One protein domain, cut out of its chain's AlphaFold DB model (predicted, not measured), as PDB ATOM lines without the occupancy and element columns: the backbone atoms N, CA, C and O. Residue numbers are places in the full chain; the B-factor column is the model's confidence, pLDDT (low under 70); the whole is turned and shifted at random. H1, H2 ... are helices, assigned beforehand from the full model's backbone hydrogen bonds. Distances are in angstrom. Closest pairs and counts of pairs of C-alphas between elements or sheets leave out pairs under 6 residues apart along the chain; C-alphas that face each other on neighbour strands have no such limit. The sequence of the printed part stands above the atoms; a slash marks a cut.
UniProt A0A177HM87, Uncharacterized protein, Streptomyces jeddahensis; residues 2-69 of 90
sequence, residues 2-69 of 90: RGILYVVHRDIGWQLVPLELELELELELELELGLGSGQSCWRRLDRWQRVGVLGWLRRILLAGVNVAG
ATOM      1  N   ARG A   2      23.265 -31.911  26.529       70.56
ATOM      2  CA  ARG A   2      23.798 -31.665  27.880       70.56
ATOM      3  C   ARG A   2      24.456 -30.288  28.077       70.56
ATOM      4  O   ARG A   2      24.306 -29.711  29.140       70.56
ATOM      5  N   GLY A   3      25.056 -29.714  27.031       74.12
ATOM      6  CA  GLY A   3      25.717 -28.402  27.101       74.12
ATOM      7  C   GLY A   3      24.828 -27.217  27.497       74.12
ATOM      8  O   GLY A   3      25.272 -26.351  28.238       74.12
ATOM      9  N   ILE A   4      23.560 -27.190  27.071       76.62
ATOM     10  CA  ILE A   4      22.627 -26.121  27.478       76.62
ATOM     11  C   ILE A   4      22.263 -26.269  28.959       76.62
ATOM     12  O   ILE A   4      22.204 -25.279  29.677       76.62
ATOM     13  N   LEU A   5      22.033 -27.504  29.413       76.69
ATOM     14  CA  LEU A   5      21.665 -27.779  30.800       76.69
ATOM     15  C   LEU A   5      22.817 -27.483  31.762       76.69
ATOM     16  O   LEU A   5      22.567 -26.937  32.826       76.69
ATOM     17  N   TYR A   6      24.058 -27.789  31.372       75.31
ATOM     18  CA  TYR A   6      25.245 -27.480  32.171       75.31
ATOM     19  C   TYR A   6      25.380 -25.972  32.415       75.31
ATOM     20  O   TYR A   6      25.465 -25.544  33.560       75.31
ATOM     21  N   VAL A   7      25.285 -25.168  31.350       75.19
ATOM     22  CA  VAL A   7      25.361 -23.701  31.438       75.19
ATOM     23  C   VAL A   7      24.248 -23.124  32.310       75.19
ATOM     24  O   VAL A   7      24.516 -22.297  33.174       75.19
ATOM     25  N   VAL A   8      23.009 -23.587  32.124       76.75
ATOM     26  CA  VAL A   8      21.861 -23.112  32.915       76.75
ATOM     27  C   VAL A   8      21.973 -23.522  34.384       76.75
ATOM     28  O   VAL A   8      21.571 -22.761  35.255       76.75
ATOM     29  N   HIS A   9      22.492 -24.716  34.674       73.88
ATOM     30  CA  HIS A   9      22.614 -25.206  36.044       73.88
ATOM     31  C   HIS A   9      23.759 -24.541  36.815       73.88
ATOM     32  O   HIS A   9      23.635 -24.326  38.017       73.88
ATOM     33  N   ARG A  10      24.869 -24.242  36.133       73.75
ATOM     34  CA  ARG A  10      26.063 -23.635  36.735       73.75
ATOM     35  C   ARG A  10      26.018 -22.107  36.750       73.75
ATOM     36  O   ARG A  10      26.798 -21.512  37.478       73.75
ATOM     37  N   ASP A  11      25.106 -21.506  35.987       74.25
ATOM     38  CA  ASP A  11      24.985 -20.055  35.802       74.25
ATOM     39  C   ASP A  11      26.273 -19.407  35.260       74.25
ATOM     40  O   ASP A  11      26.722 -18.354  35.703       74.25
ATOM     41  N   ILE A  12      26.899 -20.069  34.283       74.25
ATOM     42  CA  ILE A  12      28.194 -19.659  33.722       74.25
ATOM     43  C   ILE A  12      28.025 -19.068  32.326       74.25
ATOM     44  O   ILE A  12      27.152 -19.459  31.550       74.25
ATOM     45  N   GLY A  13      28.883 -18.118  31.958       71.25
ATOM     46  CA  GLY A  13      28.875 -17.554  30.610       71.25
ATOM     47  C   GLY A  13      29.190 -18.617  29.552       71.25
ATOM     48  O   GLY A  13      30.090 -19.433  29.727       71.25
ATOM     49  N   TRP A  14      28.515 -18.585  28.398       73.12
ATOM     50  CA  TRP A  14      28.777 -19.524  27.291       73.12
ATOM     51  C   TRP A  14      30.243 -19.516  26.828       73.12
ATOM     52  O   TRP A  14      30.727 -20.519  26.308       73.12
ATOM     53  N   GLN A  15      30.939 -18.382  26.984       72.19
ATOM     54  CA  GLN A  15      32.365 -18.238  26.674       72.19
ATOM     55  C   GLN A  15      33.285 -18.897  27.708       72.19
ATOM     56  O   GLN A  15      34.443 -19.146  27.397       72.19
ATOM     57  N   LEU A  16      32.776 -19.160  28.912       69.88
ATOM     58  CA  LEU A  16      33.531 -19.705  30.038       69.88
ATOM     59  C   LEU A  16      33.430 -21.226  30.129       69.88
ATOM     60  O   LEU A  16      34.206 -21.821  30.859       69.88
ATOM     61  N   VAL A  17      32.548 -21.859  29.343       65.31
ATOM     62  CA  VAL A  17      32.418 -23.325  29.301       65.31
ATOM     63  C   VAL A  17      33.773 -24.008  29.077       65.31
ATOM     64  O   VAL A  17      34.082 -24.889  29.865       65.31
ATOM     65  N   PRO A  18      34.624 -23.589  28.115       64.62
ATOM     66  CA  PRO A  18      35.938 -24.211  27.951       64.62
ATOM     67  C   PRO A  18      36.944 -23.813  29.042       64.62
ATOM     68  O   PRO A  18      37.848 -24.581  29.315       64.62
ATOM     69  N   LEU A  19      36.801 -22.621  29.643       60.53
ATOM     70  CA  LEU A  19      37.781 -22.031  30.566       60.53
ATOM     71  C   LEU A  19      37.620 -22.549  32.005       60.53
ATOM     72  O   LEU A  19      38.596 -22.709  32.724       60.53
ATOM     73  N   GLU A  20      36.391 -22.828  32.439       59.56
ATOM     74  CA  GLU A  20      36.135 -23.443  33.749       59.56
ATOM     75  C   GLU A  20      36.474 -24.940  33.773       59.56
ATOM     76  O   GLU A  20      36.799 -25.479  34.829       59.56
ATOM     77  N   LEU A  21      36.459 -25.593  32.605       61.16
ATOM     78  CA  LEU A  21      36.804 -27.008  32.429       61.16
ATOM     79  C   LEU A  21      38.328 -27.249  32.341       61.16
ATOM     80  O   LEU A  21      38.757 -28.393  32.207       61.16
ATOM     81  N   GLU A  22      39.154 -26.199  32.464       55.38
ATOM     82  CA  GLU A  22      40.627 -26.281  32.483       55.38
ATOM     83  C   GLU A  22      41.209 -26.800  33.811       55.38
ATOM     84  O   GLU A  22      42.416 -27.026  33.911       55.38
ATOM     85  N   LEU A  23      40.384 -27.043  34.836       59.97
ATOM     86  CA  LEU A  23      40.818 -27.845  35.978       59.97
ATOM     87  C   LEU A  23      40.987 -29.295  35.499       59.97
ATOM     88  O   LEU A  23      40.017 -29.913  35.073       59.97
ATOM     89  N   GLU A  24      42.214 -29.825  35.584       56.75
ATOM     90  CA  GLU A  24      42.715 -31.085  34.984       56.75
ATOM     91  C   GLU A  24      41.844 -32.351  35.185       56.75
ATOM     92  O   GLU A  24      42.100 -33.375  34.559       56.75
ATOM     93  N   LEU A  25      40.802 -32.296  36.020       55.41
ATOM     94  CA  LEU A  25      39.847 -33.375  36.283       55.41
ATOM     95  C   LEU A  25      38.534 -33.303  35.473       55.41
ATOM     96  O   LEU A  25      37.797 -34.285  35.482       55.41
ATOM     97  N   GLU A  26      38.205 -32.205  34.775       57.25
ATOM     98  CA  GLU A  26      36.914 -32.069  34.057       57.25
ATOM     99  C   GLU A  26      37.020 -32.078  32.513       57.25
ATOM    100  O   GLU A  26      36.005 -32.061  31.819       57.25
ATOM    101  N   LEU A  27      38.219 -32.202  31.936       54.72
ATOM    102  CA  LEU A  27      38.411 -32.223  30.474       54.72
ATOM    103  C   LEU A  27      37.899 -33.528  29.820       54.72
ATOM    104  O   LEU A  27      37.394 -33.517  28.695       54.72
ATOM    105  N   GLU A  28      37.921 -34.649  30.550       54.38
ATOM    106  CA  GLU A  28      37.217 -35.885  30.154       54.38
ATOM    107  C   GLU A  28      35.691 -35.687  30.136       54.38
ATOM    108  O   GLU A  28      34.985 -36.250  29.292       54.38
ATOM    109  N   LEU A  29      35.181 -34.803  30.998       58.31
ATOM    110  CA  LEU A  29      33.761 -34.504  31.133       58.31
ATOM    111  C   LEU A  29      33.208 -33.783  29.890       58.31
ATOM    112  O   LEU A  29      32.064 -34.025  29.507       58.31
ATOM    113  N   GLU A  30      33.999 -32.948  29.203       57.19
ATOM    114  CA  GLU A  30      33.593 -32.323  27.931       57.19
ATOM    115  C   GLU A  30      33.279 -33.356  26.840       57.19
ATOM    116  O   GLU A  30      32.268 -33.233  26.128       57.19
ATOM    117  N   LEU A  31      34.141 -34.371  26.724       57.41
ATOM    118  CA  LEU A  31      34.034 -35.470  25.765       57.41
ATOM    119  C   LEU A  31      32.898 -36.428  26.142       57.41
ATOM    120  O   LEU A  31      32.058 -36.733  25.291       57.41
ATOM    121  N   GLU A  32      32.806 -36.839  27.411       56.59
ATOM    122  CA  GLU A  32      31.760 -37.755  27.893       56.59
ATOM    123  C   GLU A  32      30.358 -37.121  27.927       56.59
ATOM    124  O   GLU A  32      29.342 -37.771  27.631       56.59
ATOM    125  N   LEU A  33      30.256 -35.830  28.253       63.78
ATOM    126  CA  LEU A  33      28.977 -35.116  28.259       63.78
ATOM    127  C   LEU A  33      28.604 -34.558  26.879       63.78
ATOM    128  O   LEU A  33      27.446 -34.166  26.682       63.78
ATOM    129  N   GLY A  34      29.524 -34.541  25.909       64.50
ATOM    130  CA  GLY A  34      29.274 -34.020  24.565       64.50
ATOM    131  C   GLY A  34      28.790 -32.568  24.598       64.50
ATOM    132  O   GLY A  34      27.846 -32.202  23.877       64.50
ATOM    133  N   LEU A  35      29.370 -31.758  25.494       66.56
ATOM    134  CA  LEU A  35      28.961 -30.367  25.714       66.56
ATOM    135  C   LEU A  35      29.165 -29.556  24.425       66.56
ATOM    136  O   LEU A  35      28.285 -28.785  24.035       66.56
ATOM    137  N   GLY A  36      30.209 -29.874  23.653       67.75
ATOM    138  CA  GLY A  36      30.584 -29.136  22.450       67.75
ATOM    139  C   GLY A  36      30.994 -27.702  22.786       67.75
ATOM    140  O   GLY A  36      30.812 -27.232  23.902       67.75
ATOM    141  N   SER A  37      31.524 -26.968  21.806       73.88
ATOM    142  CA  SER A  37      31.949 -25.587  22.057       73.88
ATOM    143  C   SER A  37      30.792 -24.701  22.535       73.88
ATOM    144  O   SER A  37      29.651 -24.864  22.085       73.88
ATOM    145  N   GLY A  38      31.090 -23.692  23.364       73.19
ATOM    146  CA  GLY A  38      30.104 -22.707  23.833       73.19
ATOM    147  C   GLY A  38      29.272 -22.085  22.700       73.19
ATOM    148  O   GLY A  38      28.059 -21.923  22.815       73.19
ATOM    149  N   GLN A  39      29.885 -21.874  21.531       76.81
ATOM    150  CA  GLN A  39      29.215 -21.421  20.303       76.81
ATOM    151  C   GLN A  39      28.179 -22.418  19.757       76.81
ATOM    152  O   GLN A  39      27.122 -22.032  19.252       76.81
ATOM    153  N   SER A  40      28.458 -23.718  19.845       77.50
ATOM    154  CA  SER A  40      27.519 -24.771  19.446       77.50
ATOM    155  C   SER A  40      26.345 -24.879  20.421       77.50
ATOM    156  O   SER A  40      25.218 -25.125  19.988       77.50
ATOM    157  N   CYS A  41      26.582 -24.661  21.715       77.50
ATOM    158  CA  CYS A  41      25.527 -24.534  22.722       77.50
ATOM    159  C   CYS A  41      24.641 -23.316  22.468       77.50
ATOM    160  O   CYS A  41      23.419 -23.465  22.416       77.50
ATOM    161  N   TRP A  42      25.242 -22.158  22.191       79.69
ATOM    162  CA  TRP A  42      24.509 -20.933  21.887       79.69
ATOM    163  C   TRP A  42      23.613 -21.081  20.649       79.69
ATOM    164  O   TRP A  42      22.417 -20.811  20.721       79.69
ATOM    165  N   ARG A  43      24.127 -21.633  19.538       84.44
ATOM    166  CA  ARG A  43      23.305 -21.899  18.336       84.44
ATOM    167  C   ARG A  43      22.132 -22.847  18.604       84.44
ATOM    168  O   ARG A  43      21.073 -22.729  17.990       84.44
ATOM    169  N   ARG A  44      22.308 -23.823  19.498       82.94
ATOM    170  CA  ARG A  44      21.222 -24.738  19.886       82.94
ATOM    171  C   ARG A  44      20.193 -24.037  20.771       82.94
ATOM    172  O   ARG A  44      19.003 -24.290  20.589       82.94
ATOM    173  N   LEU A  45      20.632 -23.160  21.672       82.81
ATOM    174  CA  LEU A  45      19.740 -22.332  22.477       82.81
ATOM    175  C   LEU A  45      18.932 -21.367  21.600       82.81
ATOM    176  O   LEU A  45      17.721 -21.284  21.780       82.81
ATOM    177  N   ASP A  46      19.551 -20.716  20.614       86.88
ATOM    178  CA  ASP A  46      18.833 -19.872  19.648       86.88
ATOM    179  C   ASP A  46      17.723 -20.671  18.951       86.88
ATOM    180  O   ASP A  46      16.559 -20.266  18.922       86.88
ATOM    181  N   ARG A  47      18.035 -21.893  18.497       89.94
ATOM    182  CA  ARG A  47      17.023 -22.786  17.919       89.94
ATOM    183  C   ARG A  47      15.884 -23.073  18.900       89.94
ATOM    184  O   ARG A  47      14.728 -23.050  18.487       89.94
ATOM    185  N   TRP A  48      16.185 -23.326  20.174       87.31
ATOM    186  CA  TRP A  48      15.182 -23.547  21.223       87.31
ATOM    187  C   TRP A  48      14.314 -22.319  21.472       87.31
ATOM    188  O   TRP A  48      13.106 -22.453  21.666       87.31
ATOM    189  N   GLN A  49      14.911 -21.133  21.447       87.44
ATOM    190  CA  GLN A  49      14.188 -19.881  21.587       87.44
ATOM    191  C   GLN A  49      13.241 -19.673  20.401       87.44
ATOM    192  O   GLN A  49      12.065 -19.374  20.609       87.44
ATOM    193  N   ARG A  50      13.703 -19.947  19.175       91.75
ATOM    194  CA  ARG A  50      12.891 -19.857  17.950       91.75
ATOM    195  C   ARG A  50      11.712 -20.830  17.930       91.75
ATOM    196  O   ARG A  50      10.658 -20.472  17.419       91.75
ATOM    197  N   VAL A  51      11.864 -22.030  18.494       94.81
ATOM    198  CA  VAL A  51      10.759 -23.003  18.617       94.81
ATOM    199  C   VAL A  51       9.975 -22.878  19.933       94.81
ATOM    200  O   VAL A  51       9.104 -23.695  20.211       94.81
ATOM    201  N   GLY A  52      10.271 -21.868  20.759       91.19
ATOM    202  CA  GLY A  52       9.533 -21.572  21.990       91.19
ATOM    203  C   GLY A  52       9.809 -22.503  23.178       91.19
ATOM    204  O   GLY A  52       9.160 -22.361  24.218       91.19
ATOM    205  N   VAL A  53      10.785 -23.412  23.076       90.44
ATOM    206  CA  VAL A  53      11.148 -24.363  24.145       90.44
ATOM    207  C   VAL A  53      11.571 -23.626  25.411       90.44
ATOM    208  O   VAL A  53      11.133 -23.987  26.499       90.44
ATOM    209  N   LEU A  54      12.349 -22.547  25.276       84.50
ATOM    210  CA  LEU A  54      12.786 -21.748  26.425       84.50
ATOM    211  C   LEU A  54      11.594 -21.119  27.168       84.50
ATOM    212  O   LEU A  54      11.545 -21.116  28.396       84.50
ATOM    213  N   GLY A  55      10.592 -20.640  26.425       87.19
ATOM    214  CA  GLY A  55       9.367 -20.085  27.001       87.19
ATOM    215  C   GLY A  55       8.505 -21.140  27.699       87.19
ATOM    216  O   GLY A  55       7.918 -20.860  28.742       87.19
ATOM    217  N   TRP A  56       8.439 -22.355  27.150       90.88
ATOM    218  CA  TRP A  56       7.746 -23.479  27.782       90.88
ATOM    219  C   TRP A  56       8.444 -23.936  29.067       90.88
ATOM    220  O   TRP A  56       7.790 -24.030  30.105       90.88
ATOM    221  N   LEU A  57       9.767 -24.113  29.025       86.94
ATOM    222  CA  LEU A  57      10.580 -24.482  30.185       86.94
ATOM    223  C   LEU A  57      10.424 -23.460  31.318       86.94
ATOM    224  O   LEU A  57      10.159 -23.837  32.456       86.94
ATOM    225  N   ARG A  58      10.505 -22.161  30.994       84.50
ATOM    226  CA  ARG A  58      10.310 -21.075  31.963       84.50
ATOM    227  C   ARG A  58       8.959 -21.175  32.671       84.50
ATOM    228  O   ARG A  58       8.903 -20.973  33.877       84.50
ATOM    229  N   ARG A  59       7.876 -21.490  31.951       88.94
ATOM    230  CA  ARG A  59       6.547 -21.651  32.566       88.94
ATOM    231  C   ARG A  59       6.498 -22.826  33.535       88.94
ATOM    232  O   ARG A  59       5.920 -22.676  34.601       88.94
ATOM    233  N   ILE A  60       7.102 -23.960  33.182       89.94
ATOM    234  CA  ILE A  60       7.144 -25.139  34.061       89.94
ATOM    235  C   ILE A  60       7.952 -24.848  35.319       89.94
ATOM    236  O   ILE A  60       7.478 -25.126  36.415       89.94
ATOM    237  N   LEU A  61       9.133 -24.246  35.169       84.19
ATOM    238  CA  LEU A  61       9.976 -23.878  36.304       84.19
ATOM    239  C   LEU A  61       9.259 -22.884  37.221       84.19
ATOM    240  O   LEU A  61       9.164 -23.125  38.418       84.19
ATOM    241  N   LEU A  62       8.672 -21.823  36.658       82.69
ATOM    242  CA  LEU A  62       7.891 -20.857  37.435       82.69
ATOM    243  C   LEU A  62       6.691 -21.508  38.127       82.69
ATOM    244  O   LEU A  62       6.391 -21.150  39.257       82.69
ATOM    245  N   ALA A  63       6.001 -22.447  37.478       85.75
ATOM    246  CA  ALA A  63       4.892 -23.170  38.094       85.75
ATOM    247  C   ALA A  63       5.364 -24.053  39.259       85.75
ATOM    248  O   ALA A  63       4.747 -24.030  40.318       85.75
ATOM    249  N   GLY A  64       6.468 -24.785  39.091       83.62
ATOM    250  CA  GLY A  64       7.035 -25.629  40.146       83.62
ATOM    251  C   GLY A  64       7.490 -24.815  41.355       83.62
ATOM    252  O   GLY A  64       7.115 -25.117  42.482       83.62
ATOM    253  N   VAL A  65       8.219 -23.729  41.109       80.94
ATOM    254  CA  VAL A  65       8.710 -22.833  42.161       80.94
ATOM    255  C   VAL A  65       7.564 -22.087  42.858       80.94
ATOM    256  O   VAL A  65       7.585 -21.921  44.075       80.94
ATOM    257  N   ASN A  66       6.514 -21.712  42.117       79.19
ATOM    258  CA  ASN A  66       5.284 -21.170  42.699       79.19
ATOM    259  C   ASN A  66       4.602 -22.148  43.654       79.19
ATOM    260  O   ASN A  66       4.162 -21.746  44.725       79.19
ATOM    261  N   VAL A  67       4.499 -23.421  43.263       77.00
ATOM    262  CA  VAL A  67       3.887 -24.464  44.098       77.00
ATOM    263  C   VAL A  67       4.731 -24.744  45.341       77.00
ATOM    264  O   VAL A  67       4.170 -24.960  46.411       77.00
ATOM    265  N   ALA A  68       6.059 -24.709  45.219       79.94
ATOM    266  CA  ALA A  68       6.971 -24.922  46.338       79.94
ATOM    267  C   ALA A  68       6.959 -23.771  47.364       79.94
ATOM    268  O   ALA A  68       7.461 -23.940  48.471       79.94
ATOM    269  N   GLY A  69       6.393 -22.606  47.021       73.19
ATOM    270  CA  GLY A  69       6.390 -21.429  47.896       73.19
ATOM    271  C   GLY A  69       7.781 -20.827  48.124       73.19
ATOM    272  O   GLY A  69       7.942 -19.983  48.997       73.19
TER     273      GLY A  69
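What this domain is: This is residues 2 to 69 of the 90 residues of an uncharacterized protein of Streptomyces jeddahensis (UniProt A0A177HM87). Two long helices, H4 and H5, meet near their ends as an L; H1 packs on H4, short H2 and H3 lie loosely beyond, and residues 57 to 69 stick out as an arm. The printed part has 68 residues, 49 of them in five named helices, H1 to H5 in order along the chain, with no named strand; the class is all helix. The whole is loose, radius of gyration of the C-alphas 14.0 A, spanning 40 by 29 by 19 A.

Where its parts are: Find C-alpha 2 at (23.798, -31.665, 27.880), where H1, residues 2 to 10, begins. Next come H2, residues 17 to 20, and H3, residues 27 to 33. H4, residues 38 to 50, runs 18.4 A; H5, residues 53 to 68, runs 22.6 A to C-alpha 68 at (6.971, -24.922, 46.338).

How they stand to each other: H1 and H4 touch, about perpendicular at 87 degrees; their closest C-alphas, Ile 4 and Cys 41, are 5.8 A apart. H4 and H5 are close but not clearly touching, closest C-alphas Trp 48 and Leu 54, 6.0 A. Every O i to N i+4 pair is within hydrogen-bond range in H1, H4 and H5, and 2 of 3 in H3; H2 is too short for one.

The domain as a whole: The printed part has no cut. Residues 16 to 36 have pLDDT under 70.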